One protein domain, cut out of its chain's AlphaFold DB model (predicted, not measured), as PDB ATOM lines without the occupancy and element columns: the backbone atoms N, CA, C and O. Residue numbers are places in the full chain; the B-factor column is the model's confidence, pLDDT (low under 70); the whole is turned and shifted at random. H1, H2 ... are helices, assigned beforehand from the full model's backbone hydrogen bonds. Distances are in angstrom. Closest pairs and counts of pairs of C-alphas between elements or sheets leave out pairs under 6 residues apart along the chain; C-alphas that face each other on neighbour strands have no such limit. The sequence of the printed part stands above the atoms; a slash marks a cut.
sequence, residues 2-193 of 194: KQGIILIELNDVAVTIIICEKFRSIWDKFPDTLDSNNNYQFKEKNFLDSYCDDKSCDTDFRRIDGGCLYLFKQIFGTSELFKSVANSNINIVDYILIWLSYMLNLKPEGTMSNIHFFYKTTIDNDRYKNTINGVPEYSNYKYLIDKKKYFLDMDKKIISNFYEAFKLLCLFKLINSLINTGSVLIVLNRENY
ATOM      1  N   LYS A   2     169.535  69.936 196.143       52.69
ATOM      2  CA  LYS A   2     169.213  69.758 197.582       52.69
ATOM      3  C   LYS A   2     170.350  70.102 198.567       52.69
ATOM      4  O   LYS A   2     170.092  70.775 199.552       52.69
ATOM      5  N   GLN A   3     171.597  69.722 198.274       42.41
ATOM      6  CA  GLN A   3     172.742  70.005 199.160       42.41
ATOM      7  C   GLN A   3     173.037  71.510 199.313       42.41
ATOM      8  O   GLN A   3     173.401  71.961 200.391       42.41
ATOM      9  N   GLY A   4     172.855  72.289 198.239       43.75
ATOM     10  CA  GLY A   4     173.080  73.738 198.254       43.75
ATOM     11  C   GLY A   4     172.015  74.500 199.046       43.75
ATOM     12  O   GLY A   4     172.347  75.453 199.735       43.75
ATOM     13  N   ILE A   5     170.760  74.039 199.009       50.38
ATOM     14  CA  ILE A   5     169.652  74.629 199.780       50.38
ATOM     15  C   ILE A   5     169.868  74.415 201.285       50.38
ATOM     16  O   ILE A   5     169.779  75.366 202.052       50.38
ATOM     17  N   ILE A   6     170.259  73.201 201.696       46.41
ATOM     18  CA  ILE A   6     170.536  72.875 203.107       46.41
ATOM     19  C   ILE A   6     171.681  73.736 203.670       46.41
ATOM     20  O   ILE A   6     171.614  74.193 204.807       46.41
ATOM     21  N   LEU A   7     172.730  73.995 202.879       48.41
ATOM     22  CA  LEU A   7     173.853  74.843 203.298       48.41
ATOM     23  C   LEU A   7     173.452  76.317 203.480       48.41
ATOM     24  O   LEU A   7     173.934  76.961 204.409       48.41
ATOM     25  N   ILE A   8     172.558  76.837 202.632       54.72
ATOM     26  CA  ILE A   8     172.026  78.205 202.753       54.72
ATOM     27  C   ILE A   8     171.152  78.328 204.012       54.72
ATOM     28  O   ILE A   8     171.363  79.234 204.815       54.72
ATOM     29  N   GLU A   9     170.245  77.373 204.245       55.06
ATOM     30  CA  GLU A   9     169.358  77.365 205.420       55.06
ATOM     31  C   GLU A   9     170.135  77.290 206.747       55.06
ATOM     32  O   GLU A   9     169.781  77.960 207.719       55.06
ATOM     33  N   LEU A  10     171.225  76.516 206.798       56.91
ATOM     34  CA  LEU A  10     172.082  76.421 207.984       56.91
ATOM     35  C   LEU A  10     172.884  77.708 208.239       56.91
ATOM     36  O   LEU A  10     173.044  78.104 209.397       56.91
ATOM     37  N   ASN A  11     173.349  78.382 207.180       65.06
ATOM     38  CA  ASN A  11     174.047  79.665 207.296       65.06
ATOM     39  C   ASN A  11     173.105  80.771 207.804       65.06
ATOM     40  O   ASN A  11     173.467  81.509 208.718       65.06
ATOM     41  N   ASP A  12     171.868  80.825 207.304       67.56
ATOM     42  CA  ASP A  12     170.861  81.793 207.760       67.56
ATOM     43  C   ASP A  12     170.506  81.592 209.250       67.56
ATOM     44  O   ASP A  12     170.363  82.557 210.013       67.56
ATOM     45  N   VAL A  13     170.419  80.341 209.720       72.81
ATOM     46  CA  VAL A  13     170.182  80.041 211.144       72.81
ATOM     47  C   VAL A  13     171.343  80.515 212.023       72.81
ATOM     48  O   VAL A  13     171.090  81.144 213.054       72.81
ATOM     49  N   ALA A  14     172.591  80.255 211.626       78.31
ATOM     50  CA  ALA A  14     173.772  80.682 212.379       78.31
ATOM     51  C   ALA A  14     173.887  82.215 212.448       78.31
ATOM     52  O   ALA A  14     174.083  82.772 213.530       78.31
ATOM     53  N   VAL A  15     173.671  82.906 211.324       78.75
ATOM     54  CA  VAL A  15     173.659  84.377 211.264       78.75
ATOM     55  C   VAL A  15     172.577  84.956 212.177       78.75
ATOM     56  O   VAL A  15     172.848  85.887 212.937       78.75
ATOM     57  N   THR A  16     171.374  84.371 212.183       83.50
ATOM     58  CA  THR A  16     170.285  84.805 213.078       83.50
ATOM     59  C   THR A  16     170.683  84.705 214.553       83.50
ATOM     60  O   THR A  16     170.410  85.626 215.321       83.50
ATOM     61  N   ILE A  17     171.342  83.615 214.965       86.94
ATOM     62  CA  ILE A  17     171.796  83.430 216.354       86.94
ATOM     63  C   ILE A  17     172.789  84.531 216.742       86.94
ATOM     64  O   ILE A  17     172.589  85.179 217.768       86.94
ATOM     65  N   ILE A  18     173.787  84.808 215.895       86.94
ATOM     66  CA  ILE A  18     174.797  85.851 216.149       86.94
ATOM     67  C   ILE A  18     174.136  87.223 216.324       86.94
ATOM     68  O   ILE A  18     174.453  87.949 217.267       86.94
ATOM     69  N   ILE A  19     173.185  87.579 215.455       88.62
ATOM     70  CA  ILE A  19     172.425  88.834 215.578       88.62
ATOM     71  C   ILE A  19     171.720  88.887 216.937       88.62
ATOM     72  O   ILE A  19     171.853  89.865 217.676       88.62
ATOM     73  N   CYS A  20     171.010  87.819 217.298       92.94
ATOM     74  CA  CYS A  20     170.266  87.742 218.548       92.94
ATOM     75  C   CYS A  20     171.160  87.821 219.794       92.94
ATOM     76  O   CYS A  20     170.747  88.401 220.797       92.94
ATOM     77  N   GLU A  21     172.397  87.324 219.748       93.06
ATOM     78  CA  GLU A  21     173.378  87.507 220.828       93.06
ATOM     79  C   GLU A  21     173.780  88.977 221.007       93.06
ATOM     80  O   GLU A  21     173.898  89.463 222.142       93.06
ATOM     81  N   LYS A  22     173.944  89.725 219.906       94.19
ATOM     82  CA  LYS A  22     174.233  91.167 219.968       94.19
ATOM     83  C   LYS A  22     173.059  91.943 220.561       94.19
ATOM     84  O   LYS A  22     173.282  92.767 221.447       94.19
ATOM     85  N   PHE A  23     171.827  91.630 220.162       95.94
ATOM     86  CA  PHE A  23     170.626  92.234 220.754       95.94
ATOM     87  C   PHE A  23     170.436  91.860 222.224       95.94
ATOM     88  O   PHE A  23     170.168  92.737 223.039       95.94
ATOM     89  N   ARG A  24     170.669  90.598 222.605       96.44
ATOM     90  CA  ARG A  24     170.637  90.174 224.014       96.44
ATOM     91  C   ARG A  24     171.622  90.965 224.869       96.44
ATOM     92  O   ARG A  24     171.290  91.332 225.993       96.44
ATOM     93  N   SER A  25     172.813  91.240 224.338       95.94
ATOM     94  CA  SER A  25     173.818  92.056 225.027       95.94
ATOM     95  C   SER A  25     173.318  93.483 225.266       95.94
ATOM     96  O   SER A  25     173.544  94.029 226.345       95.94
ATOM     97  N   ILE A  26     172.604  94.071 224.297       96.88
ATOM     98  CA  ILE A  26     171.923  95.358 224.488       96.88
ATOM     99  C   ILE A  26     170.842  95.238 225.549       96.88
ATOM    100  O   ILE A  26     170.904  95.994 226.505       96.88
ATOM    101  N   TRP A  27     169.902  94.296 225.444       97.31
ATOM    102  CA  TRP A  27     168.791  94.187 226.399       97.31
ATOM    103  C   TRP A  27     169.256  93.996 227.843       97.31
ATOM    104  O   TRP A  27     168.593  94.463 228.765       97.31
ATOM    105  N   ASP A  28     170.407  93.353 228.061       96.31
ATOM    106  CA  ASP A  28     170.986  93.253 229.398       96.31
ATOM    107  C   ASP A  28     171.451  94.611 229.947       96.31
ATOM    108  O   ASP A  28     171.299  94.859 231.141       96.31
ATOM    109  N   LYS A  29     172.028  95.496 229.127       96.62
ATOM    110  CA  LYS A  29     172.581  96.789 229.590       96.62
ATOM    111  C   LYS A  29     171.625  97.959 229.432       96.62
ATOM    112  O   LYS A  29     171.655  98.887 230.234       96.62
ATOM    113  N   PHE A  30     170.775  97.888 228.429       96.75
ATOM    114  CA  PHE A  30     169.780  98.872 228.076       96.75
ATOM    115  C   PHE A  30     168.454  98.161 227.758       96.75
ATOM    116  O   PHE A  30     168.129  97.942 226.586       96.75
ATOM    117  N   PRO A  31     167.714  97.737 228.803       96.50
ATOM    118  CA  PRO A  31     166.378  97.189 228.657       96.50
ATOM    119  C   PRO A  31     165.460  98.051 227.798       96.50
ATOM    120  O   PRO A  31     165.494  99.280 227.816       96.50
ATOM    121  N   ASP A  32     164.585  97.366 227.085       95.81
ATOM    122  CA  ASP A  32     163.611  97.916 226.156       95.81
ATOM    123  C   ASP A  32     162.275  98.249 226.838       95.81
ATOM    124  O   ASP A  32     161.213  98.192 226.229       95.81
ATOM    125  N   THR A  33     162.327  98.596 228.125       95.62
ATOM    126  CA  THR A  33     161.173  98.992 228.935       95.62
ATOM    127  C   THR A  33     161.509 100.203 229.796       95.62
ATOM    128  O   THR A  33     162.644 100.387 230.252       95.62
ATOM    129  N   LEU A  34     160.501 101.039 230.037       96.50
ATOM    130  CA  LEU A  34     160.614 102.178 230.942       96.50
ATOM    131  C   LEU A  34     160.330 101.754 232.389       96.50
ATOM    132  O   LEU A  34     159.599 100.792 232.632       96.50
ATOM    133  N   ASP A  35     160.911 102.472 233.346       95.88
ATOM    134  CA  ASP A  35     160.572 102.334 234.762       95.88
ATOM    135  C   ASP A  35     159.202 102.968 235.092       95.88
ATOM    136  O   ASP A  35     158.527 103.548 234.237       95.88
ATOM    137  N   SER A  36     158.784 102.893 236.359       96.38
ATOM    138  CA  SER A  36     157.519 103.482 236.825       96.38
ATOM    139  C   SER A  36     157.437 105.005 236.663       96.38
ATOM    140  O   SER A  36     156.348 105.568 236.717       96.38
ATOM    141  N   ASN A  37     158.578 105.670 236.484       95.75
ATOM    142  CA  ASN A  37     158.695 107.109 236.279       95.75
ATOM    143  C   ASN A  37     158.836 107.465 234.786       95.75
ATOM    144  O   ASN A  37     159.156 108.607 234.462       95.75
ATOM    145  N   ASN A  38     158.592 106.510 233.881       94.25
ATOM    146  CA  ASN A  38     158.765 106.642 232.433       94.25
ATOM    147  C   ASN A  38     160.208 106.968 232.001       94.25
ATOM    148  O   ASN A  38     160.422 107.611 230.970       94.25
ATOM    149  N   ASN A  39     161.213 106.531 232.759       95.31
ATOM    150  CA  ASN A  39     162.620 106.682 232.397       95.31
ATOM    151  C   ASN A  39     163.189 105.401 231.801       95.31
ATOM    152  O   ASN A  39     162.808 104.290 232.167       95.31
ATOM    153  N   TYR A  40     164.151 105.564 230.896       96.06
ATOM    154  CA  TYR A  40     164.928 104.437 230.409       96.06
ATOM    155  C   TYR A  40     165.832 103.889 231.505       96.06
ATOM    156  O   TYR A  40     166.500 104.636 232.223       96.06
ATOM    157  N   GLN A  41     165.912 102.567 231.562       94.31
ATOM    158  CA  GLN A  41     166.812 101.859 232.455       94.31
ATOM    159  C   GLN A  41     168.122 101.608 231.705       94.31
ATOM    160  O   GLN A  41     168.167 100.789 230.798       94.31
ATOM    161  N   PHE A  42     169.193 102.321 232.048       93.44
ATOM    162  CA  PHE A  42     170.516 102.115 231.455       93.44
ATOM    163  C   PHE A  42     171.511 101.751 232.553       93.44
ATOM    164  O   PHE A  42     171.735 102.528 233.479       93.44
ATOM    165  N   LYS A  43     172.096 100.552 232.473       93.06
ATOM    166  CA  LYS A  43     173.102 100.079 233.428       93.06
ATOM    167  C   LYS A  43     174.430 100.758 233.115       93.06
ATOM    168  O   LYS A  43     175.123 100.329 232.202       93.06
ATOM    169  N   GLU A  44     174.781 101.810 233.841       88.00
ATOM    170  CA  GLU A  44     176.013 102.583 233.620       88.00
ATOM    171  C   GLU A  44     177.302 101.740 233.683       88.00
ATOM    172  O   GLU A  44     177.315 100.639 234.240       88.00
ATOM    173  N   LYS A  45     178.411 102.293 233.163       88.00
ATOM    174  CA  LYS A  45     179.755 101.679 233.176       88.00
ATOM    175  C   LYS A  45     179.769 100.333 232.455       88.00
ATOM    176  O   LYS A  45     180.248  99.327 232.981       88.00
ATOM    177  N   ASN A  46     179.217 100.312 231.246       91.69
ATOM    178  CA  ASN A  46     179.088  99.111 230.428       91.69
ATOM    179  C   ASN A  46     179.738  99.287 229.043       91.69
ATOM    180  O   ASN A  46     180.252 100.347 228.699       91.69
ATOM    181  N   PHE A  47     179.737  98.230 228.226       93.19
ATOM    182  CA  PHE A  47     180.404  98.248 226.920       93.19
ATOM    183  C   PHE A  47     179.833  99.297 225.947       93.19
ATOM    184  O   PHE A  47     180.577  99.787 225.095       93.19
ATOM    185  N   LEU A  48     178.552  99.664 226.072       93.88
ATOM    186  CA  LEU A  48     177.886 100.683 225.255       93.88
ATOM    187  C   LEU A  48     178.484 102.078 225.452       93.88
ATOM    188  O   LEU A  48     178.443 102.873 224.518       93.88
ATOM    189  N   ASP A  49     179.125 102.351 226.592       91.19
ATOM    190  CA  ASP A  49     179.767 103.643 226.862       91.19
ATOM    191  C   ASP A  49     180.872 103.952 225.842       91.19
ATOM    192  O   ASP A  49     181.074 105.102 225.457       91.19
ATOM    193  N   SER A  50     181.539 102.918 225.315       91.31
ATOM    194  CA  SER A  50     182.548 103.064 224.254       91.31
ATOM    195  C   SER A  50     181.972 103.427 222.879       91.31
ATOM    196  O   SER A  50     182.729 103.752 221.960       91.31
ATOM    197  N   TYR A  51     180.647 103.376 222.734       91.50
ATOM    198  CA  TYR A  51     179.933 103.696 221.505       91.50
ATOM    199  C   TYR A  51     179.206 105.038 221.577       91.50
ATOM    200  O   TYR A  51     178.701 105.454 220.544       91.50
ATOM    201  N   CYS A  52     179.174 105.727 222.720       87.94
ATOM    202  CA  CYS A  52     178.603 107.071 222.854       87.94
ATOM    203  C   CYS A  52     179.637 108.168 222.541       87.94
ATOM    204  O   CYS A  52     180.832 107.989 222.795       87.94
ATOM    205  N   ASP A  53     179.182 109.316 222.024       74.56
ATOM    206  CA  ASP A  53     180.031 110.508 221.868       74.56
ATOM    207  C   ASP A  53     180.636 110.929 223.214       74.56
ATOM    208  O   ASP A  53     179.979 110.851 224.255       74.56
ATOM    209  N   ASP A  54     181.918 111.306 223.197       68.69
ATOM    210  CA  ASP A  54     182.717 111.686 224.374       68.69
ATOM    211  C   ASP A  54     182.702 110.672 225.537       68.69
ATOM    212  O   ASP A  54     183.092 110.985 226.662       68.69
ATOM    213  N   LYS A  55     182.301 109.419 225.262       63.97
ATOM    214  CA  LYS A  55     182.132 108.319 226.232       63.97
ATOM    215  C   LYS A  55     181.099 108.586 227.332       63.97
ATOM    216  O   LYS A  55     181.060 107.846 228.315       63.97
ATOM    217  N   SER A  56     180.253 109.605 227.185       68.81
ATOM    218  CA  SER A  56     179.174 109.888 228.130       68.81
ATOM    219  C   SER A  56     177.820 109.603 227.480       68.81
ATOM    220  O   SER A  56     177.300 110.411 226.713       68.81
ATOM    221  N   CYS A  57     177.221 108.454 227.794       85.31
ATOM    222  CA  CYS A  57     175.821 108.150 227.472       85.31
ATOM    223  C   CYS A  57     174.869 108.856 228.465       85.31
ATOM    224  O   CYS A  57     174.081 108.219 229.171       85.31
ATOM    225  N   ASP A  58     174.992 110.177 228.576       88.12
ATOM    226  CA  ASP A  58     174.352 111.021 229.598       88.12
ATOM    227  C   ASP A  58     172.884 111.366 229.299       88.12
ATOM    228  O   ASP A  58     172.137 111.733 230.203       88.12
ATOM    229  N   THR A  59     172.447 111.206 228.049       91.12
ATOM    230  CA  THR A  59     171.058 111.424 227.624       91.12
ATOM    231  C   THR A  59     170.460 110.170 227.002       91.12
ATOM    232  O   THR A  59     171.169 109.315 226.470       91.12
ATOM    233  N   ASP A  60     169.131 110.086 227.006       92.56
ATOM    234  CA  ASP A  60     168.389 108.981 226.393       92.56
ATOM    235  C   ASP A  60     168.736 108.808 224.906       92.56
ATOM    236  O   ASP A  60     169.038 107.700 224.467       92.56
ATOM    237  N   PHE A  61     168.801 109.906 224.142       92.56
ATOM    238  CA  PHE A  61     169.200 109.849 222.736       92.56
ATOM    239  C   PHE A  61     170.637 109.358 222.554       92.56
ATOM    240  O   PHE A  61     170.880 108.553 221.659       92.56
ATOM    241  N   ARG A  62     171.580 109.768 223.412       92.38
ATOM    242  CA  ARG A  62     172.965 109.267 223.357       92.38
ATOM    243  C   ARG A  62     173.066 107.786 223.724       92.38
ATOM    244  O   ARG A  62     173.851 107.069 223.117       92.38
ATOM    245  N   ARG A  63     172.245 107.293 224.657       94.06
ATOM    246  CA  ARG A  63     172.164 105.856 224.991       94.06
ATOM    247  C   ARG A  63     171.620 105.038 223.817       94.06
ATOM    248  O   ARG A  63     172.176 103.991 223.487       94.06
ATOM    249  N   ILE A  64     170.563 105.530 223.167       95.69
ATOM    250  CA  ILE A  64     169.971 104.909 221.969       95.69
ATOM    251  C   ILE A  64     170.974 104.907 220.812       95.69
ATOM    252  O   ILE A  64     171.157 103.878 220.164       95.69
ATOM    253  N   ASP A  65     171.675 106.018 220.606       94.38
ATOM    254  CA  ASP A  65     172.768 106.138 219.644       94.38
ATOM    255  C   ASP A  65     173.897 105.134 219.906       94.38
ATOM    256  O   ASP A  65     174.265 104.372 219.014       94.38
ATOM    257  N   GLY A  66     174.388 105.049 221.145       94.62
ATOM    258  CA  GLY A  66     175.416 104.081 221.532       94.62
ATOM    259  C   GLY A  66     175.007 102.636 221.237       94.62
ATOM    260  O   GLY A  66     175.792 101.874 220.669       94.62
ATOM    261  N   GLY A  67     173.758 102.265 221.542       95.81
ATOM    262  CA  GLY A  67     173.196 100.958 221.181       95.81
ATOM    263  C   GLY A  67     173.104 100.736 219.669       95.81
ATOM    264  O   GLY A  67     173.523  99.691 219.165       95.81
ATOM    265  N   CYS A  68     172.624 101.733 218.926       95.38
ATOM    266  CA  CYS A  68     172.509 101.670 217.473       95.38
ATOM    267  C   CYS A  68     173.883 101.499 216.807       95.38
ATOM    268  O   CYS A  68     174.077 100.590 215.995       95.38
ATOM    269  N   LEU A  69     174.867 102.319 217.187       93.50
ATOM    270  CA  LEU A  69     176.213 102.236 216.631       93.50
ATOM    271  C   LEU A  69     176.925 100.944 217.045       93.50
ATOM    272  O   LEU A  69     177.661 100.381 216.233       93.50
ATOM    273  N   TYR A  70     176.697 100.442 218.263       94.38
ATOM    274  CA  TYR A  70     177.178  99.121 218.676       94.38
ATOM    275  C   TYR A  70     176.680  98.028 217.731       94.38
ATOM    276  O   TYR A  70     177.494  97.247 217.243       94.38
ATOM    277  N   LEU A  71     175.378  97.991 217.417       93.81
ATOM    278  CA  LEU A  71     174.822  96.996 216.493       93.81
ATOM    279  C   LEU A  71     175.489  97.084 215.122       93.81
ATOM    280  O   LEU A  71     175.992  96.078 214.624       93.81
ATOM    281  N   PHE A  72     175.567  98.284 214.544       90.12
ATOM    282  CA  PHE A  72     176.205  98.472 213.244       90.12
ATOM    283  C   PHE A  72     177.680  98.050 213.256       90.12
ATOM    284  O   PHE A  72     178.115  97.291 212.391       90.12
ATOM    285  N   LYS A  73     178.457  98.457 214.260       88.31
ATOM    286  CA  LYS A  73     179.877  98.091 214.351       88.31
ATOM    287  C   LYS A  73     180.099  96.610 214.630       88.31
ATOM    288  O   LYS A  73     181.024  96.031 214.083       88.31
ATOM    289  N   GLN A  74     179.285  95.974 215.463       87.75
ATOM    290  CA  GLN A  74     179.475  94.558 215.780       87.75
ATOM    291  C   GLN A  74     179.038  93.630 214.652       87.75
ATOM    292  O   GLN A  74     179.612  92.558 214.507       87.75
ATOM    293  N   ILE A  75     178.028  94.030 213.880       82.00
ATOM    294  CA  ILE A  75     177.474  93.217 212.794       82.00
ATOM    295  C   ILE A  75     178.253  93.450 211.494       82.00
ATOM    296  O   ILE A  75     178.547  92.497 210.779       82.00
ATOM    297  N   PHE A  76     178.627  94.698 211.202       78.31
ATOM    298  CA  PHE A  76     179.282  95.082 209.946       78.31
ATOM    299  C   PHE A  76     180.777  95.415 210.101       78.31
ATOM    300  O   PHE A  76     181.433  95.725 209.112       78.31
ATOM    301  N   GLY A  77     181.332  95.402 211.316       67.06
ATOM    302  CA  GLY A  77     182.725  95.796 211.572       67.06
ATOM    303  C   GLY A  77     183.764  94.686 211.411       67.06
ATOM    304  O   GLY A  77     184.952  94.971 211.540       67.06
ATOM    305  N   THR A  78     183.362  93.443 211.121       67.56
ATOM    306  CA  THR A  78     184.293  92.378 210.712       67.56
ATOM    307  C   THR A  78     183.957  91.897 209.304       67.56
ATOM    308  O   THR A  78     182.798  91.648 208.975       67.56
ATOM    309  N   SER A  79     184.977  91.745 208.453       64.75
ATOM    310  CA  SER A  79     184.795  91.352 207.046       64.75
ATOM    311  C   SER A  79     184.211  89.947 206.878       64.75
ATOM    312  O   SER A  79     183.594  89.652 205.860       64.75
ATOM    313  N   GLU A  80     184.431  89.059 207.848       68.62
ATOM    314  CA  GLU A  80     183.957  87.673 207.810       68.62
ATOM    315  C   GLU A  80     182.474  87.564 208.168       68.62
ATOM    316  O   GLU A  80     181.702  87.012 207.380       68.62
ATOM    317  N   LEU A  81     182.060  88.159 209.295       68.31
ATOM    318  CA  LEU A  81     180.646  88.223 209.659       68.31
ATOM    319  C   LEU A  81     179.875  88.957 208.569       68.31
ATOM    320  O   LEU A  81     178.849  88.468 208.119       68.31
ATOM    321  N   PHE A  82     180.428  90.057 208.061       67.44
ATOM    322  CA  PHE A  82     179.836  90.784 206.954       67.44
ATOM    323  C   PHE A  82     179.610  89.912 205.712       67.44
ATOM    324  O   PHE A  82     178.519  89.943 205.160       67.44
ATOM    325  N   LYS A  83     180.585  89.105 205.272       67.75
ATOM    326  CA  LYS A  83     180.391  88.194 204.125       67.75
ATOM    327  C   LYS A  83     179.301  87.160 204.392       67.75
ATOM    328  O   LYS A  83     178.494  86.890 203.510       67.75
ATOM    329  N   SER A  84     179.265  86.592 205.597       67.81
ATOM    330  CA  SER A  84     178.216  85.640 205.987       67.81
ATOM    331  C   SER A  84     176.831  86.300 205.985       67.81
ATOM    332  O   SER A  84     175.881  85.722 205.462       67.81
ATOM    333  N   VAL A  85     176.747  87.544 206.464       66.44
ATOM    334  CA  VAL A  85     175.550  88.394 206.452       66.44
ATOM    335  C   VAL A  85     175.127  88.779 205.034       66.44
ATOM    336  O   VAL A  85     173.961  88.631 204.695       66.44
ATOM    337  N   ALA A  86     176.047  89.254 204.196       64.06
ATOM    338  CA  ALA A  86     175.769  89.691 202.829       64.06
ATOM    339  C   ALA A  86     175.323  88.528 201.933       64.06
ATOM    340  O   ALA A  86     174.507  88.715 201.036       64.06
ATOM    341  N   ASN A  87     175.826  87.322 202.213       64.06
ATOM    342  CA  ASN A  87     175.395  86.091 201.558       64.06
ATOM    343  C   ASN A  87     174.113  85.494 202.168       64.06
ATOM    344  O   ASN A  87     173.558  84.559 201.592       64.06
ATOM    345  N   SER A  88     173.662  85.988 203.325       63.41
ATOM    346  CA  SER A  88     172.395  85.581 203.939       63.41
ATOM    347  C   SER A  88     171.237  86.387 203.351       63.41
ATOM    348  O   SER A  88     171.392  87.555 202.997       63.41
ATOM    349  N   ASN A  89     170.036  85.811 203.319       56.81
ATOM    350  CA  ASN A  89     168.829  86.562 202.938       56.81
ATOM    351  C   ASN A  89     168.317  87.478 204.069       56.81
ATOM    352  O   ASN A  89     167.219  88.035 203.982       56.81
ATOM    353  N   ILE A  90     169.077  87.608 205.161       63.38
ATOM    354  CA  ILE A  90     168.652  88.317 206.360       63.38
ATOM    355  C   ILE A  90     168.935  89.802 206.202       63.38
ATOM    356  O   ILE A  90     170.068  90.261 206.072       63.38
ATOM    357  N   ASN A  91     167.870  90.582 206.294       78.75
ATOM    358  CA  ASN A  91     167.925  92.019 206.136       78.75
ATOM    359  C   ASN A  91     168.243  92.674 207.488       78.75
ATOM    360  O   ASN A  91     167.376  93.222 208.156       78.75
ATOM    361  N   ILE A  92     169.488  92.542 207.949       84.81
ATOM    362  CA  ILE A  92     169.872  92.892 209.331       84.81
ATOM    363  C   ILE A  92     169.639  94.364 209.660       84.81
ATOM    364  O   ILE A  92     169.275  94.698 210.788       84.81
ATOM    365  N   VAL A  93     169.812  95.237 208.668       88.44
ATOM    366  CA  VAL A  93     169.503  96.664 208.798       88.44
ATOM    367  C   VAL A  93     168.054  96.854 209.250       88.44
ATOM    368  O   VAL A  93     167.802  97.680 210.120       88.44
ATOM    369  N   ASP A  94     167.124  96.037 208.751       91.88
ATOM    370  CA  ASP A  94     165.716  96.086 209.139       91.88
ATOM    371  C   ASP A  94     165.552  95.812 210.643       91.88
ATOM    372  O   ASP A  94     164.880  96.578 211.324       91.88
ATOM    373  N   TYR A  95     166.217  94.794 211.206       92.56
ATOM    374  CA  TYR A  95     166.139  94.508 212.649       92.56
ATOM    375  C   TYR A  95     166.734  95.623 213.512       92.56
ATOM    376  O   TYR A  95     166.167  95.967 214.551       92.56
ATOM    377  N   ILE A  96     167.850  96.218 213.077       94.94
ATOM    378  CA  ILE A  96     168.457  97.364 213.768       94.94
ATOM    379  C   ILE A  96     167.494  98.554 213.762       94.94
ATOM    380  O   ILE A  96     167.306  99.190 214.798       94.94
ATOM    381  N   LEU A  97     166.855  98.836 212.623       96.06
ATOM    382  CA  LEU A  97     165.905  99.939 212.502       96.06
ATOM    383  C   LEU A  97     164.592  99.679 213.239       96.06
ATOM    384  O   LEU A  97     164.058 100.607 213.832       96.06
ATOM    385  N   ILE A  98     164.100  98.438 213.278       96.62
ATOM    386  CA  ILE A  98     162.929  98.063 214.084       96.62
ATOM    387  C   ILE A  98     163.206  98.319 215.570       96.62
ATOM    388  O   ILE A  98     162.383  98.945 216.233       96.62
ATOM    389  N   TRP A  99     164.365  97.893 216.091       97.62
ATOM    390  CA  TRP A  99     164.756  98.190 217.475       97.62
ATOM    391  C   TRP A  99     164.913  99.692 217.712       97.62
ATOM    392  O   TRP A  99     164.385 100.208 218.692       97.62
ATOM    393  N   LEU A 100     165.582 100.411 216.807       97.56
ATOM    394  CA  LEU A 100     165.775 101.856 216.928       97.56
ATOM    395  C   LEU A 100     164.431 102.598 216.988       97.56
ATOM    396  O   LEU A 100     164.198 103.377 217.914       97.56
ATOM    397  N   SER A 101     163.534 102.323 216.038       96.81
ATOM    398  CA  SER A 101     162.189 102.901 215.994       96.81
ATOM    399  C   SER A 101     161.378 102.530 217.232       96.81
ATOM    400  O   SER A 101     160.703 103.388 217.792       96.81
ATOM    401  N   TYR A 102     161.450 101.277 217.695       97.81
ATOM    402  CA  TYR A 102     160.775 100.847 218.919       97.81
ATOM    403  C   TYR A 102     161.258 101.642 220.129       97.81
ATOM    404  O   TYR A 102     160.449 102.256 220.821       97.81
ATOM    405  N   MET A 103     162.577 101.690 220.344       97.38
ATOM    406  CA  MET A 103     163.171 102.374 221.488       97.38
ATOM    407  C   MET A 103     162.782 103.848 221.506       97.38
ATOM    408  O   MET A 103     162.360 104.333 222.548       97.38
ATOM    409  N   LEU A 104     162.855 104.549 220.371       96.31
ATOM    410  CA  LEU A 104     162.489 105.969 220.263       96.31
ATOM    411  C   LEU A 104     160.990 106.232 220.490       96.31
ATOM    412  O   LEU A 104     160.628 107.298 220.992       96.31
ATOM    413  N   ASN A 105     160.135 105.260 220.160       95.62
ATOM    414  CA  ASN A 105     158.682 105.332 220.329       95.62
ATOM    415  C   ASN A 105     158.192 104.949 221.736       95.62
ATOM    416  O   ASN A 105     156.999 105.092 222.013       95.62
ATOM    417  N   LEU A 106     159.073 104.478 222.631       95.06
ATOM    418  CA  LEU A 106     158.713 104.211 224.031       95.06
ATOM    419  C   LEU A 106     158.329 105.490 224.784       95.06
ATOM    420  O   LEU A 106     157.475 105.451 225.668       95.06
ATOM    421  N   LYS A 107     158.947 106.625 224.435       92.12
ATOM    422  CA  LYS A 107     158.613 107.935 225.000       92.12
ATOM    423  C   LYS A 107     157.653 108.705 224.089       92.12
ATOM    424  O   LYS A 107     157.733 108.567 222.868       92.12
ATOM    425  N   PRO A 108     156.759 109.534 224.660       86.12
ATOM    426  CA  PRO A 108     155.879 110.382 223.869       86.12
ATOM    427  C   PRO A 108     156.685 111.348 222.993       86.12
ATOM    428  O   PRO A 108     157.806 111.738 223.329       86.12
ATOM    429  N   GLU A 109     156.101 111.726 221.862       86.38
ATOM    430  CA  GLU A 109     156.681 112.708 220.949       86.38
ATOM    431  C   GLU A 109     156.475 114.136 221.473       86.38
ATOM    432  O   GLU A 109     155.491 114.430 222.156       86.38
ATOM    433  N   GLY A 110     157.411 115.025 221.139       78.12
ATOM    434  CA  GLY A 110     157.269 116.465 221.348       78.12
ATOM    435  C   GLY A 110     156.728 117.169 220.100       78.12
ATOM    436  O   GLY A 110     155.903 116.641 219.364       78.12
ATOM    437  N   THR A 111     157.236 118.371 219.821       71.69
ATOM    438  CA  THR A 111     156.915 119.139 218.598       71.69
ATOM    439  C   THR A 111     157.374 118.448 217.308       71.69
ATOM    440  O   THR A 111     156.828 118.689 216.236       71.69
ATOM    441  N   MET A 112     158.396 117.601 217.406       84.31
ATOM    442  CA  MET A 112     158.948 116.789 216.329       84.31
ATOM    443  C   MET A 112     158.986 115.344 216.815       84.31
ATOM    444  O   MET A 112     159.252 115.114 217.998       84.31
ATOM    445  N   SER A 113     158.748 114.382 215.920       90.19
ATOM    446  CA  SER A 113     158.881 112.974 216.293       90.19
ATOM    447  C   SER A 113     160.306 112.691 216.766       90.19
ATOM    448  O   SER A 113     161.284 113.188 216.191       90.19
ATOM    449  N   ASN A 114     160.428 111.872 217.813       90.31
ATOM    450  CA  ASN A 114     161.726 111.492 218.380       90.31
ATOM    451  C   ASN A 114     162.627 110.861 217.309       90.31
ATOM    452  O   ASN A 114     163.834 111.084 217.300       90.31
ATOM    453  N   ILE A 115     162.022 110.135 216.363       92.75
ATOM    454  CA  ILE A 115     162.705 109.513 215.230       92.75
ATOM    455  C   ILE A 115     163.263 110.546 214.250       92.75
ATOM    456  O   ILE A 115     164.441 110.469 213.900       92.75
ATOM    457  N   HIS A 116     162.461 111.525 213.815       90.44
ATOM    458  CA  HIS A 116     162.939 112.533 212.866       90.44
ATOM    459  C   HIS A 116     164.028 113.413 213.487       90.44
ATOM    460  O   HIS A 116     165.035 113.705 212.837       90.44
ATOM    461  N   PHE A 117     163.853 113.775 214.762       91.62
ATOM    462  CA  PHE A 117     164.870 114.486 215.527       91.62
ATOM    463  C   PHE A 117     166.172 113.681 215.576       91.62
ATOM    464  O   PHE A 117     167.199 114.165 215.105       91.62
ATOM    465  N   PHE A 118     166.110 112.427 216.039       92.19
ATOM    466  CA  PHE A 118     167.270 111.541 216.142       92.19
ATOM    467  C   PHE A 118     167.980 111.350 214.800       92.19
ATOM    468  O   PHE A 118     169.202 111.449 214.717       92.19
ATOM    469  N   TYR A 119     167.237 111.121 213.718       92.19
ATOM    470  CA  TYR A 119     167.833 110.963 212.397       92.19
ATOM    471  C   TYR A 119     168.608 112.222 211.972       92.19
ATOM    472  O   TYR A 119     169.757 112.127 211.541       92.19
ATOM    473  N   LYS A 120     168.016 113.409 212.144       90.94
ATOM    474  CA  LYS A 120     168.636 114.678 211.745       90.94
ATOM    475  C   LYS A 120     169.851 115.043 212.600       90.94
ATOM    476  O   LYS A 120     170.809 115.593 212.068       90.94
ATOM    477  N   THR A 121     169.808 114.792 213.907       88.31
ATOM    478  CA  THR A 121     170.870 115.226 214.832       88.31
ATOM    479  C   THR A 121     171.966 114.191 215.029       88.31
ATOM    480  O   THR A 121     173.090 114.559 215.355       88.31
ATOM    481  N   THR A 122     171.644 112.909 214.855       89.12
ATOM    482  CA  THR A 122     172.522 111.801 215.244       89.12
ATOM    483  C   THR A 122     172.978 110.991 214.037       89.12
ATOM    484  O   THR A 122     174.173 110.805 213.840       89.12
ATOM    485  N   ILE A 123     172.056 110.546 213.178       90.12
ATOM    486  CA  ILE A 123     172.418 109.730 212.003       90.12
ATOM    487  C   ILE A 123     173.150 110.558 210.937       90.12
ATOM    488  O   ILE A 123     173.934 110.025 210.151       90.12
ATOM    489  N   ASP A 124     172.936 111.875 210.908       85.62
ATOM    490  CA  ASP A 124     173.575 112.776 209.947       85.62
ATOM    491  C   ASP A 124     174.977 113.270 210.374       85.62
ATOM    492  O   ASP A 124     175.417 114.334 209.936       85.62
ATOM    493  N   ASN A 125     175.716 112.502 211.183       86.06
ATOM    494  CA  ASN A 125     177.073 112.839 211.645       86.06
ATOM    495  C   ASN A 125     178.172 111.906 211.083       86.06
ATOM    496  O   ASN A 125     177.897 110.904 210.414       86.06
ATOM    497  N   ASP A 126     179.438 112.223 211.374       86.75
ATOM    498  CA  ASP A 126     180.605 111.491 210.860       86.75
ATOM    499  C   ASP A 126     180.658 110.026 211.313       86.75
ATOM    500  O   ASP A 126     181.110 109.164 210.563       86.75
ATOM    501  N   ARG A 127     180.134 109.681 212.496       87.69
ATOM    502  CA  ARG A 127     180.142 108.290 212.995       87.69
ATOM    503  C   ARG A 127     179.295 107.353 212.135       87.69
ATOM    504  O   ARG A 127     179.596 106.161 212.076       87.69
ATOM    505  N   TYR A 128     178.291 107.891 211.444       90.06
ATOM    506  CA  TYR A 128     177.448 107.157 210.499       90.06
ATOM    507  C   TYR A 128     177.829 107.386 209.035       90.06
ATOM    508  O   TYR A 128     177.503 106.544 208.196       90.06
ATOM    509  N   LYS A 129     178.502 108.498 208.716       90.12
ATOM    510  CA  LYS A 129     178.932 108.862 207.354       90.12
ATOM    511  C   LYS A 129     180.323 108.347 206.982       90.12
ATOM    512  O   LYS A 129     180.616 108.238 205.790       90.12
ATOM    513  N   ASN A 130     181.155 108.007 207.964       86.75
ATOM    514  CA  ASN A 130     182.483 107.450 207.732       86.75
ATOM    515  C   ASN A 130     182.422 106.104 207.014       86.75
ATOM    516  O   ASN A 130     181.509 105.302 207.221       86.75
ATOM    517  N   THR A 131     183.434 105.860 206.182       80.38
ATOM    518  CA  THR A 131     183.501 104.649 205.374       80.38
ATOM    519  C   THR A 131     183.604 103.395 206.234       80.38
ATOM    520  O   THR A 131     184.396 103.339 207.178       80.38
ATOM    521  N   ILE A 132     182.818 102.372 205.897       75.19
ATOM    522  CA  ILE A 132     182.935 101.055 206.530       75.19
ATOM    523  C   ILE A 132     184.124 100.334 205.893       75.19
ATOM    524  O   ILE A 132     184.097  99.949 204.725       75.19
ATOM    525  N   ASN A 133     185.190 100.146 206.664       68.75
ATOM    526  CA  ASN A 133     186.377  99.454 206.178       68.75
ATOM    527  C   ASN A 133     186.084  97.970 205.908       68.75
ATOM    528  O   ASN A 133     185.471  97.288 206.725       68.75
ATOM    529  N   GLY A 134     186.577  97.460 204.777       63.81
ATOM    530  CA  GLY A 134     186.447  96.046 204.405       63.81
ATOM    531  C   GLY A 134     185.127  95.674 203.725       63.81
ATOM    532  O   GLY A 134     184.905  94.489 203.477       63.81
ATOM    533  N   VAL A 135     184.284  96.661 203.398       63.12
ATOM    534  CA  VAL A 135     182.964  96.462 202.788       63.12
ATOM    535  C   VAL A 135     182.803  97.361 201.550       63.12
ATOM    536  O   VAL A 135     182.324  98.484 201.660       63.12
ATOM    537  N   PRO A 136     183.215  96.905 200.353       60.56
ATOM    538  CA  PRO A 136     183.230  97.747 199.150       60.56
ATOM    539  C   PRO A 136     181.837  98.161 198.649       60.56
ATOM    540  O   PRO A 136     181.695  99.187 197.990       60.56
ATOM    541  N   GLU A 137     180.815  97.354 198.936       64.50
ATOM    542  CA  GLU A 137     179.450  97.508 198.408       64.50
ATOM    543  C   GLU A 137     178.630  98.574 199.147       64.50
ATOM    544  O   GLU A 137     177.652  99.097 198.606       64.50
ATOM    545  N   TYR A 138     179.026  98.919 200.376       69.44
ATOM    546  CA  TYR A 138     178.312  99.868 201.222       69.44
ATOM    547  C   TYR A 138     179.255 100.971 201.671       69.44
ATOM    548  O   TYR A 138     180.234 100.727 202.368       69.44
ATOM    549  N   SER A 139     178.937 102.207 201.288       77.56
ATOM    550  CA  SER A 139     179.790 103.350 201.593       77.56
ATOM    551  C   SER A 139     179.873 103.603 203.095       77.56
ATOM    552  O   SER A 139     180.974 103.726 203.613       77.56
ATOM    553  N   ASN A 140     178.740 103.667 203.799       86.62
ATOM    554  CA  ASN A 140     178.677 103.966 205.230       86.62
ATOM    555  C   ASN A 140     177.353 103.504 205.875       86.62
ATOM    556  O   ASN A 140     176.429 103.065 205.185       86.62
ATOM    557  N   TYR A 141     177.241 103.587 207.207       89.31
ATOM    558  CA  TYR A 141     176.026 103.159 207.920       89.31
ATOM    559  C   TYR A 141     174.816 104.023 207.570       89.31
ATOM    560  O   TYR A 141     173.713 103.500 207.424       89.31
ATOM    561  N   LYS A 142     175.013 105.328 207.361       91.56
ATOM    562  CA  LYS A 142     173.942 106.228 206.928       91.56
ATOM    563  C   LYS A 142     173.318 105.760 205.611       91.56
ATOM    564  O   LYS A 142     172.099 105.733 205.497       91.56
ATOM    565  N   TYR A 143     174.127 105.346 204.640       88.81
ATOM    566  CA  TYR A 143     173.646 104.837 203.357       88.81
ATOM    567  C   TYR A 143     172.728 103.620 203.533       88.81
ATOM    568  O   TYR A 143     171.672 103.551 202.904       88.81
ATOM    569  N   LEU A 144     173.090 102.689 204.423       87.69
ATOM    570  CA  LEU A 144     172.250 101.534 204.760       87.69
ATOM    571  C   LEU A 144     170.906 101.972 205.353       87.69
ATOM    572  O   LEU A 144     169.854 101.485 204.934       87.69
ATOM    573  N   ILE A 145     170.936 102.924 206.287       91.75
ATOM    574  CA  ILE A 145     169.738 103.474 206.930       91.75
ATOM    575  C   ILE A 145     168.846 104.177 205.899       91.75
ATOM    576  O   ILE A 145     167.645 103.928 205.860       91.75
ATOM    577  N   ASP A 146     169.413 104.996 205.014       91.62
ATOM    578  CA  ASP A 146     168.669 105.765 204.009       91.62
ATOM    579  C   ASP A 146     167.885 104.860 203.051       91.62
ATOM    580  O   ASP A 146     166.757 105.181 202.669       91.62
ATOM    581  N   LYS A 147     168.445 103.697 202.697       89.88
ATOM    582  CA  LYS A 147     167.763 102.684 201.872       89.88
ATOM    583  C   LYS A 147     166.572 102.039 202.577       89.88
ATOM    584  O   LYS A 147     165.686 101.513 201.906       89.88
ATOM    585  N   LYS A 148     166.549 102.076 203.907       91.00
ATOM    586  CA  LYS A 148     165.580 101.394 204.772       91.00
ATOM    587  C   LYS A 148     164.811 102.349 205.685       91.00
ATOM    588  O   LYS A 148     164.129 101.911 206.608       91.00
ATOM    589  N   LYS A 149     164.848 103.651 205.383       90.19
ATOM    590  CA  LYS A 149     164.217 104.706 206.188       90.19
ATOM    591  C   LYS A 149     162.717 104.507 206.410       90.19
ATOM    592  O   LYS A 149     162.177 105.037 207.364       90.19
ATOM    593  N   TYR A 150     162.049 103.698 205.587       90.69
ATOM    594  CA  TYR A 150     160.633 103.386 205.766       90.69
ATOM    595  C   TYR A 150     160.313 102.728 207.122       90.69
ATOM    596  O   TYR A 150     159.185 102.855 207.582       90.69
ATOM    597  N   PHE A 151     161.269 102.067 207.791       92.06
ATOM    598  CA  PHE A 151     161.076 101.582 209.171       92.06
ATOM    599  C   PHE A 151     161.060 102.703 210.214       92.06
ATOM    600  O   PHE A 151     160.499 102.526 211.295       92.06
ATOM    601  N   LEU A 152     161.682 103.840 209.909       90.88
ATOM    602  CA  LEU A 152     161.671 105.034 210.753       90.88
ATOM    603  C   LEU A 152     160.331 105.779 210.633       90.88
ATOM    604  O   LEU A 152     159.861 106.354 211.606       90.88
ATOM    605  N   ASP A 153     159.699 105.711 209.459       89.50
ATOM    606  CA  ASP A 153     158.425 106.384 209.163       89.50
ATOM    607  C   ASP A 153     157.184 105.499 209.419       89.50
ATOM    608  O   ASP A 153     156.047 105.930 209.224       89.50
ATOM    609  N   MET A 154     157.378 104.236 209.810       92.38
ATOM    610  CA  MET A 154     156.292 103.273 210.000       92.38
ATOM    611  C   MET A 154     155.504 103.550 211.285       92.38
ATOM    612  O   MET A 154     156.063 103.954 212.303       92.38
ATOM    613  N   ASP A 155     154.198 103.265 211.254       93.69
ATOM    614  CA  ASP A 155     153.324 103.419 212.418       93.69
ATOM    615  C   ASP A 155     153.885 102.697 213.657       93.69
ATOM    616  O   ASP A 155     154.283 101.527 213.606       93.69
ATOM    617  N   LYS A 156     153.871 103.394 214.798       93.69
ATOM    618  CA  LYS A 156     154.478 102.910 216.045       93.69
ATOM    619  C   LYS A 156     153.895 101.583 216.529       93.69
ATOM    620  O   LYS A 156     154.626 100.781 217.105       93.69
ATOM    621  N   LYS A 157     152.601 101.317 216.299       95.38
ATOM    622  CA  LYS A 157     151.961 100.053 216.690       95.38
ATOM    623  C   LYS A 157     152.445  98.920 215.796       95.38
ATOM    624  O   LYS A 157     152.699  97.823 216.285       95.38
ATOM    625  N   ILE A 158     152.605  99.189 214.502       96.25
ATOM    626  CA  ILE A 158     153.171  98.224 213.558       96.25
ATOM    627  C   ILE A 158     154.620  97.893 213.950       96.25
ATOM    628  O   ILE A 158     154.952  96.715 214.086       96.25
ATOM    629  N   ILE A 159     155.452  98.905 214.221       96.44
ATOM    630  CA  ILE A 159     156.831  98.708 214.701       96.44
ATOM    631  C   ILE A 159     156.866  97.922 216.008       96.44
ATOM    632  O   ILE A 159     157.639  96.974 216.116       96.44
ATOM    633  N   SER A 160     156.005  98.259 216.971       96.50
ATOM    634  CA  SER A 160     155.906  97.523 218.233       96.50
ATOM    635  C   SER A 160     155.606  96.046 218.006       96.50
ATOM    636  O   SER A 160     156.277  95.198 218.583       96.50
ATOM    637  N   ASN A 161     154.655  95.714 217.130       97.62
ATOM    638  CA  ASN A 161     154.325  94.319 216.835       97.62
ATOM    639  C   ASN A 161     155.495  93.571 216.181       97.62
ATOM    640  O   ASN A 161     155.782  92.433 216.553       97.62
ATOM    641  N   PHE A 162     156.179  94.197 215.217       96.38
ATOM    642  CA  PHE A 162     157.354  93.593 214.583       96.38
ATOM    643  C   PHE A 162     158.505  93.406 215.565       96.38
ATOM    644  O   PHE A 162     159.177  92.377 215.523       96.38
ATOM    645  N   TYR A 163     158.714  94.370 216.457       97.44
ATOM    646  CA  TYR A 163     159.750  94.295 217.472       97.44
ATOM    647  C   TYR A 163     159.495  93.161 218.472       97.44
ATOM    648  O   TYR A 163     160.393  92.357 218.714       97.44
ATOM    649  N   GLU A 164     158.269  93.022 218.981       97.56
ATOM    650  CA  GLU A 164     157.915  91.912 219.876       97.56
ATOM    651  C   GLU A 164     158.076  90.553 219.177       97.56
ATOM    652  O   GLU A 164     158.664  89.622 219.733       97.56
ATOM    653  N   ALA A 165     157.638  90.441 217.918       96.88
ATOM    654  CA  ALA A 165     157.835  89.229 217.124       96.88
ATOM    655  C   ALA A 165     159.327  88.904 216.923       96.88
ATOM    656  O   ALA A 165     159.743  87.751 217.061       96.88
ATOM    657  N   PHE A 166     160.148  89.916 216.640       95.25
ATOM    658  CA  PHE A 166     161.598  89.780 216.524       95.25
ATOM    659  C   PHE A 166     162.244  89.336 217.846       95.25
ATOM    660  O   PHE A 166     163.060  88.412 217.865       95.25
ATOM    661  N   LYS A 167     161.844  89.934 218.970       95.88
ATOM    662  CA  LYS A 167     162.346  89.576 220.299       95.88
ATOM    663  C   LYS A 167     162.029  88.121 220.645       95.88
ATOM    664  O   LYS A 167     162.915  87.390 221.093       95.88
ATOM    665  N   LEU A 168     160.804  87.670 220.363       95.75
ATOM    666  CA  LEU A 168     160.392  86.271 220.524       95.75
ATOM    667  C   LEU A 168     161.208  85.320 219.642       95.75
ATOM    668  O   LEU A 168     161.664  84.281 220.124       95.75
ATOM    669  N   LEU A 169     161.444  85.685 218.378       92.62
ATOM    670  CA  LEU A 169     162.304  84.917 217.478       92.62
ATOM    671  C   LEU A 169     163.706  84.749 218.078       92.62
ATOM    672  O   LEU A 169     164.227  83.633 218.112       92.62
ATOM    673  N   CYS A 170     164.298  85.823 218.598       93.56
ATOM    674  CA  CYS A 170     165.617  85.755 219.213       93.56
ATOM    675  C   CYS A 170     165.657  84.893 220.469       93.56
ATOM    676  O   CYS A 170     166.560  84.064 220.605       93.56
ATOM    677  N   LEU A 171     164.673  85.026 221.360       92.31
ATOM    678  CA  LEU A 171     164.554  84.171 222.544       92.31
ATOM    679  C   LEU A 171     164.509  82.689 222.152       92.31
ATOM    680  O   LEU A 171     165.289  81.891 222.668       92.31
ATOM    681  N   PHE A 172     163.665  82.333 221.182       89.44
ATOM    682  CA  PHE A 172     163.542  80.961 220.688       89.44
ATOM    683  C   PHE A 172     164.854  80.428 220.095       89.44
ATOM    684  O   PHE A 172     165.287  79.323 220.428       89.44
ATOM    685  N   LYS A 173     165.522  81.211 219.239       87.69
ATOM    686  CA  LYS A 173     166.786  80.808 218.598       87.69
ATOM    687  C   LYS A 173     167.903  80.590 219.617       87.69
ATOM    688  O   LYS A 173     168.598  79.577 219.541       87.69
ATOM    689  N   LEU A 174     168.038  81.491 220.588       88.06
ATOM    690  CA  LEU A 174     169.056  81.398 221.636       88.06
ATOM    691  C   LEU A 174     168.825  80.190 222.557       88.06
ATOM    692  O   LEU A 174     169.779  79.489 222.887       88.06
ATOM    693  N   ILE A 175     167.572  79.897 222.930       85.56
ATOM    694  CA  ILE A 175     167.227  78.710 223.734       85.56
ATOM    695  C   ILE A 175     167.558  77.419 222.978       85.56
ATOM    696  O   ILE A 175     168.220  76.539 223.526       85.56
ATOM    697  N   ASN A 176     167.149  77.306 221.711       78.25
ATOM    698  CA  ASN A 176     167.412  76.100 220.920       78.25
ATOM    699  C   ASN A 176     168.906  75.853 220.713       78.25
ATOM    700  O   ASN A 176     169.343  74.704 220.733       78.25
ATOM    701  N   SER A 177     169.696  76.919 220.548       75.19
ATOM    702  CA  SER A 177     171.154  76.809 220.477       75.19
ATOM    703  C   SER A 177     171.724  76.156 221.741       75.19
ATOM    704  O   SER A 177     172.503  75.212 221.639       75.19
ATOM    705  N   LEU A 178     171.281  76.593 222.928       71.50
ATOM    706  CA  LEU A 178     171.723  76.037 224.212       71.50
ATOM    707  C   LEU A 178     171.327  74.561 224.378       71.50
ATOM    708  O   LEU A 178     172.156  73.746 224.789       71.50
ATOM    709  N   ILE A 179     170.091  74.200 224.011       71.06
ATOM    710  CA  ILE A 179     169.599  72.813 224.078       71.06
ATOM    711  C   ILE A 179     170.444  71.902 223.181       71.06
ATOM    712  O   ILE A 179     170.941  70.883 223.650       71.06
ATOM    713  N   ASN A 180     170.683  72.301 221.928       61.25
ATOM    714  CA  ASN A 180     171.466  71.501 220.986       61.25
ATOM    715  C   ASN A 180     172.929  71.351 221.427       61.25
ATOM    716  O   ASN A 180     173.481  70.258 221.326       61.25
ATOM    717  N   THR A 181     173.551  72.398 221.987       58.50
ATOM    718  CA  THR A 181     174.905  72.280 222.561       58.50
ATOM    719  C   THR A 181     174.952  71.346 223.772       58.50
ATOM    720  O   THR A 181     175.898  70.573 223.909       58.50
ATOM    721  N   GLY A 182     173.914  71.346 224.617       54.34
ATOM    722  CA  GLY A 182     173.796  70.422 225.748       54.34
ATOM    723  C   GLY A 182     173.587  68.971 225.307       54.34
ATOM    724  O   GLY A 182     174.208  68.065 225.858       54.34
ATOM    725  N   SER A 183     172.776  68.740 224.272       52.72
ATOM    726  CA  SER A 183     172.579  67.412 223.681       52.72
ATOM    727  C   SER A 183     173.865  66.856 223.064       52.72
ATOM    728  O   SER A 183     174.170  65.686 223.276       52.72
ATOM    729  N   VAL A 184     174.655  67.685 222.372       53.28
ATOM    730  CA  VAL A 184     175.973  67.289 221.838       53.28
ATOM    731  C   VAL A 184     176.948  66.950 222.969       53.28
ATOM    732  O   VAL A 184     177.628  65.931 222.892       53.28
ATOM    733  N   LEU A 185     176.974  67.728 224.059       49.81
ATOM    734  CA  LEU A 185     177.823  67.436 225.223       49.81
ATOM    735  C   LEU A 185     177.444  66.105 225.901       49.81
ATOM    736  O   LEU A 185     178.317  65.349 226.316       49.81
ATOM    737  N   ILE A 186     176.146  65.792 225.989       51.38
ATOM    738  CA  ILE A 186     175.651  64.515 226.528       51.38
ATOM    739  C   ILE A 186     176.064  63.339 225.632       51.38
ATOM    740  O   ILE A 186     176.445  62.291 226.154       51.38
ATOM    741  N   VAL A 187     176.002  63.499 224.306       52.78
ATOM    742  CA  VAL A 187     176.431  62.466 223.347       52.78
ATOM    743  C   VAL A 187     177.942  62.235 223.433       52.78
ATOM    744  O   VAL A 187     178.360  61.096 223.612       52.78
ATOM    745  N   LEU A 188     178.751  63.297 223.433       48.94
ATOM    746  CA  LEU A 188     180.211  63.195 223.565       48.94
ATOM    747  C   LEU A 188     180.642  62.610 224.916       48.94
ATOM    748  O   LEU A 188     181.592  61.836 224.987       48.94
ATOM    749  N   ASN A 189     179.931  62.931 226.000       50.09
ATOM    750  CA  ASN A 189     180.195  62.303 227.291       50.09
ATOM    751  C   ASN A 189     179.875  60.804 227.258       50.09
ATOM    752  O   ASN A 189     180.645  60.030 227.806       50.09
ATOM    753  N   ARG A 190     178.804  60.357 226.587       51.88
ATOM    754  CA  ARG A 190     178.526  58.914 226.453       51.88
ATOM    755  C   ARG A 190     179.588  58.170 225.645       51.88
ATOM    756  O   ARG A 190     179.888  57.039 225.998       51.88
ATOM    757  N   GLU A 191     180.154  58.782 224.608       54.19
ATOM    758  CA  GLU A 191     181.218  58.165 223.799       54.19
ATOM    759  C   GLU A 191     182.570  58.099 224.529       54.19
ATOM    760  O   GLU A 191     183.347  57.188 224.280       54.19
ATOM    761  N   ASN A 192     182.836  59.003 225.481       51.50
ATOM    762  CA  ASN A 192     184.055  58.974 226.305       51.50
ATOM    763  C   ASN A 192     183.983  58.016 227.515       51.50
ATOM    764  O   ASN A 192     184.976  57.855 228.224       51.50
ATOM    765  N   TYR A 193     182.823  57.403 227.772       50.88
ATOM    766  CA  TYR A 193     182.618  56.388 228.816       50.88
ATOM    767  C   TYR A 193     182.206  55.015 228.244       50.88
ATOM    768  O   TYR A 193     181.760  54.157 229.009       50.88
TER     769      TYR A 193
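Overview. This is residues 2 to 193 of the 194 residues of an uncharacterized protein of Plasmodium yoelii 17X (UniProt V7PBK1). Two long helices, H1 and H9, cross as an X at one side of a body of shorter helices; the later part of H1 and the first part of H9 run into that body, and residues 2 to 7 of H1 and 178 to 193, of which 178 to 191 belong to H9, stick out from it. The core of the body is H3 and H5 side by side, with H2 on H3, H6 and H8 on H5, and H7 on H8. The printed part has 192 residues with nine named helices, H1 to H9 in order, and no named strand: the class is all helix, with mostly crossed packing. The whole is compact, with a radius of gyration of the C-alphas of 18.3 A, and only just elongated, spanning 66 by 43 by 33 A.

Along the chain. H1, residues 2 to 29, begins at C-alpha 2 (169.213, 69.758, 197.582) and is 42.0 A long. H2 is residues 47 to 51. H3, residues 60 to 76, is 24.1 A long and begins at (168.389, 108.981, 226.393). H4 is residues 79 to 86. H5, residues 92 to 105, is 20.0 A long. H6 is residues 114 to 123, H7 residues 126 to 129 and H8 residues 141 to 147. H9, residues 156 to 191, is 52.7 A long and ends at (181.218, 58.165, 223.799).

Arrangement. H3 and H5 are the hubs, touching four helices each. They touch each other at a shallow tilt of 7 degrees, opposite ways, the closest C-alphas being those of Cys 68 and Leu 100, 6.8 A apart. H2 touches H3, closest at the C-alphas of Tyr 51 and Gly 66, 4.5 A. H1 touches H3 with residues 19 to 26 alone, closest at Ile 26 and Gly 67, C-alphas 6.6 A apart. H9 touches H5 with residues 156 to 166 alone, closest at Tyr 102 and Ser 160, C-alphas 5.9 A apart. H1 and H9 touch at a steep tilt of 69.8 degrees, only just short of about perpendicular, with the C-alphas of Cys 20 and Cys 170 closest, 5.1 A. H4 only just touches H1, with 3 pairs of C-alphas within 8 A, and H3 only at the corner. H6 touches H5 at Leu 104 and Asn 114, the closest C-alphas, 5.9 A. H8 only just touches H5, with 3 pairs within 8 A, and touches H7 at Tyr 141 and Tyr 128, the closest C-alphas, 5.0 A. H3 and H9 are apart. Every O i to N i+4 pair is within hydrogen-bond range in H1, H3, H4, H5, H6, H8 and H9; H2 has 0 of 1 but 2 of 2 O i to N i+3 pairs, and H7 is too short for an O i to N i+4 pair.

Size, cuts and confidence. The C-alphas of Thr 111 and Tyr 193 are the two farthest apart, 68.6 A. The printed part has no cut. The links H1 to H2 and H7 to H8 are long. Mean pLDDT of the printed part is 82.7, under 70 in residues 2 to 12, 54 to 56, 77 to 90, 133 to 138 and 180 to 193.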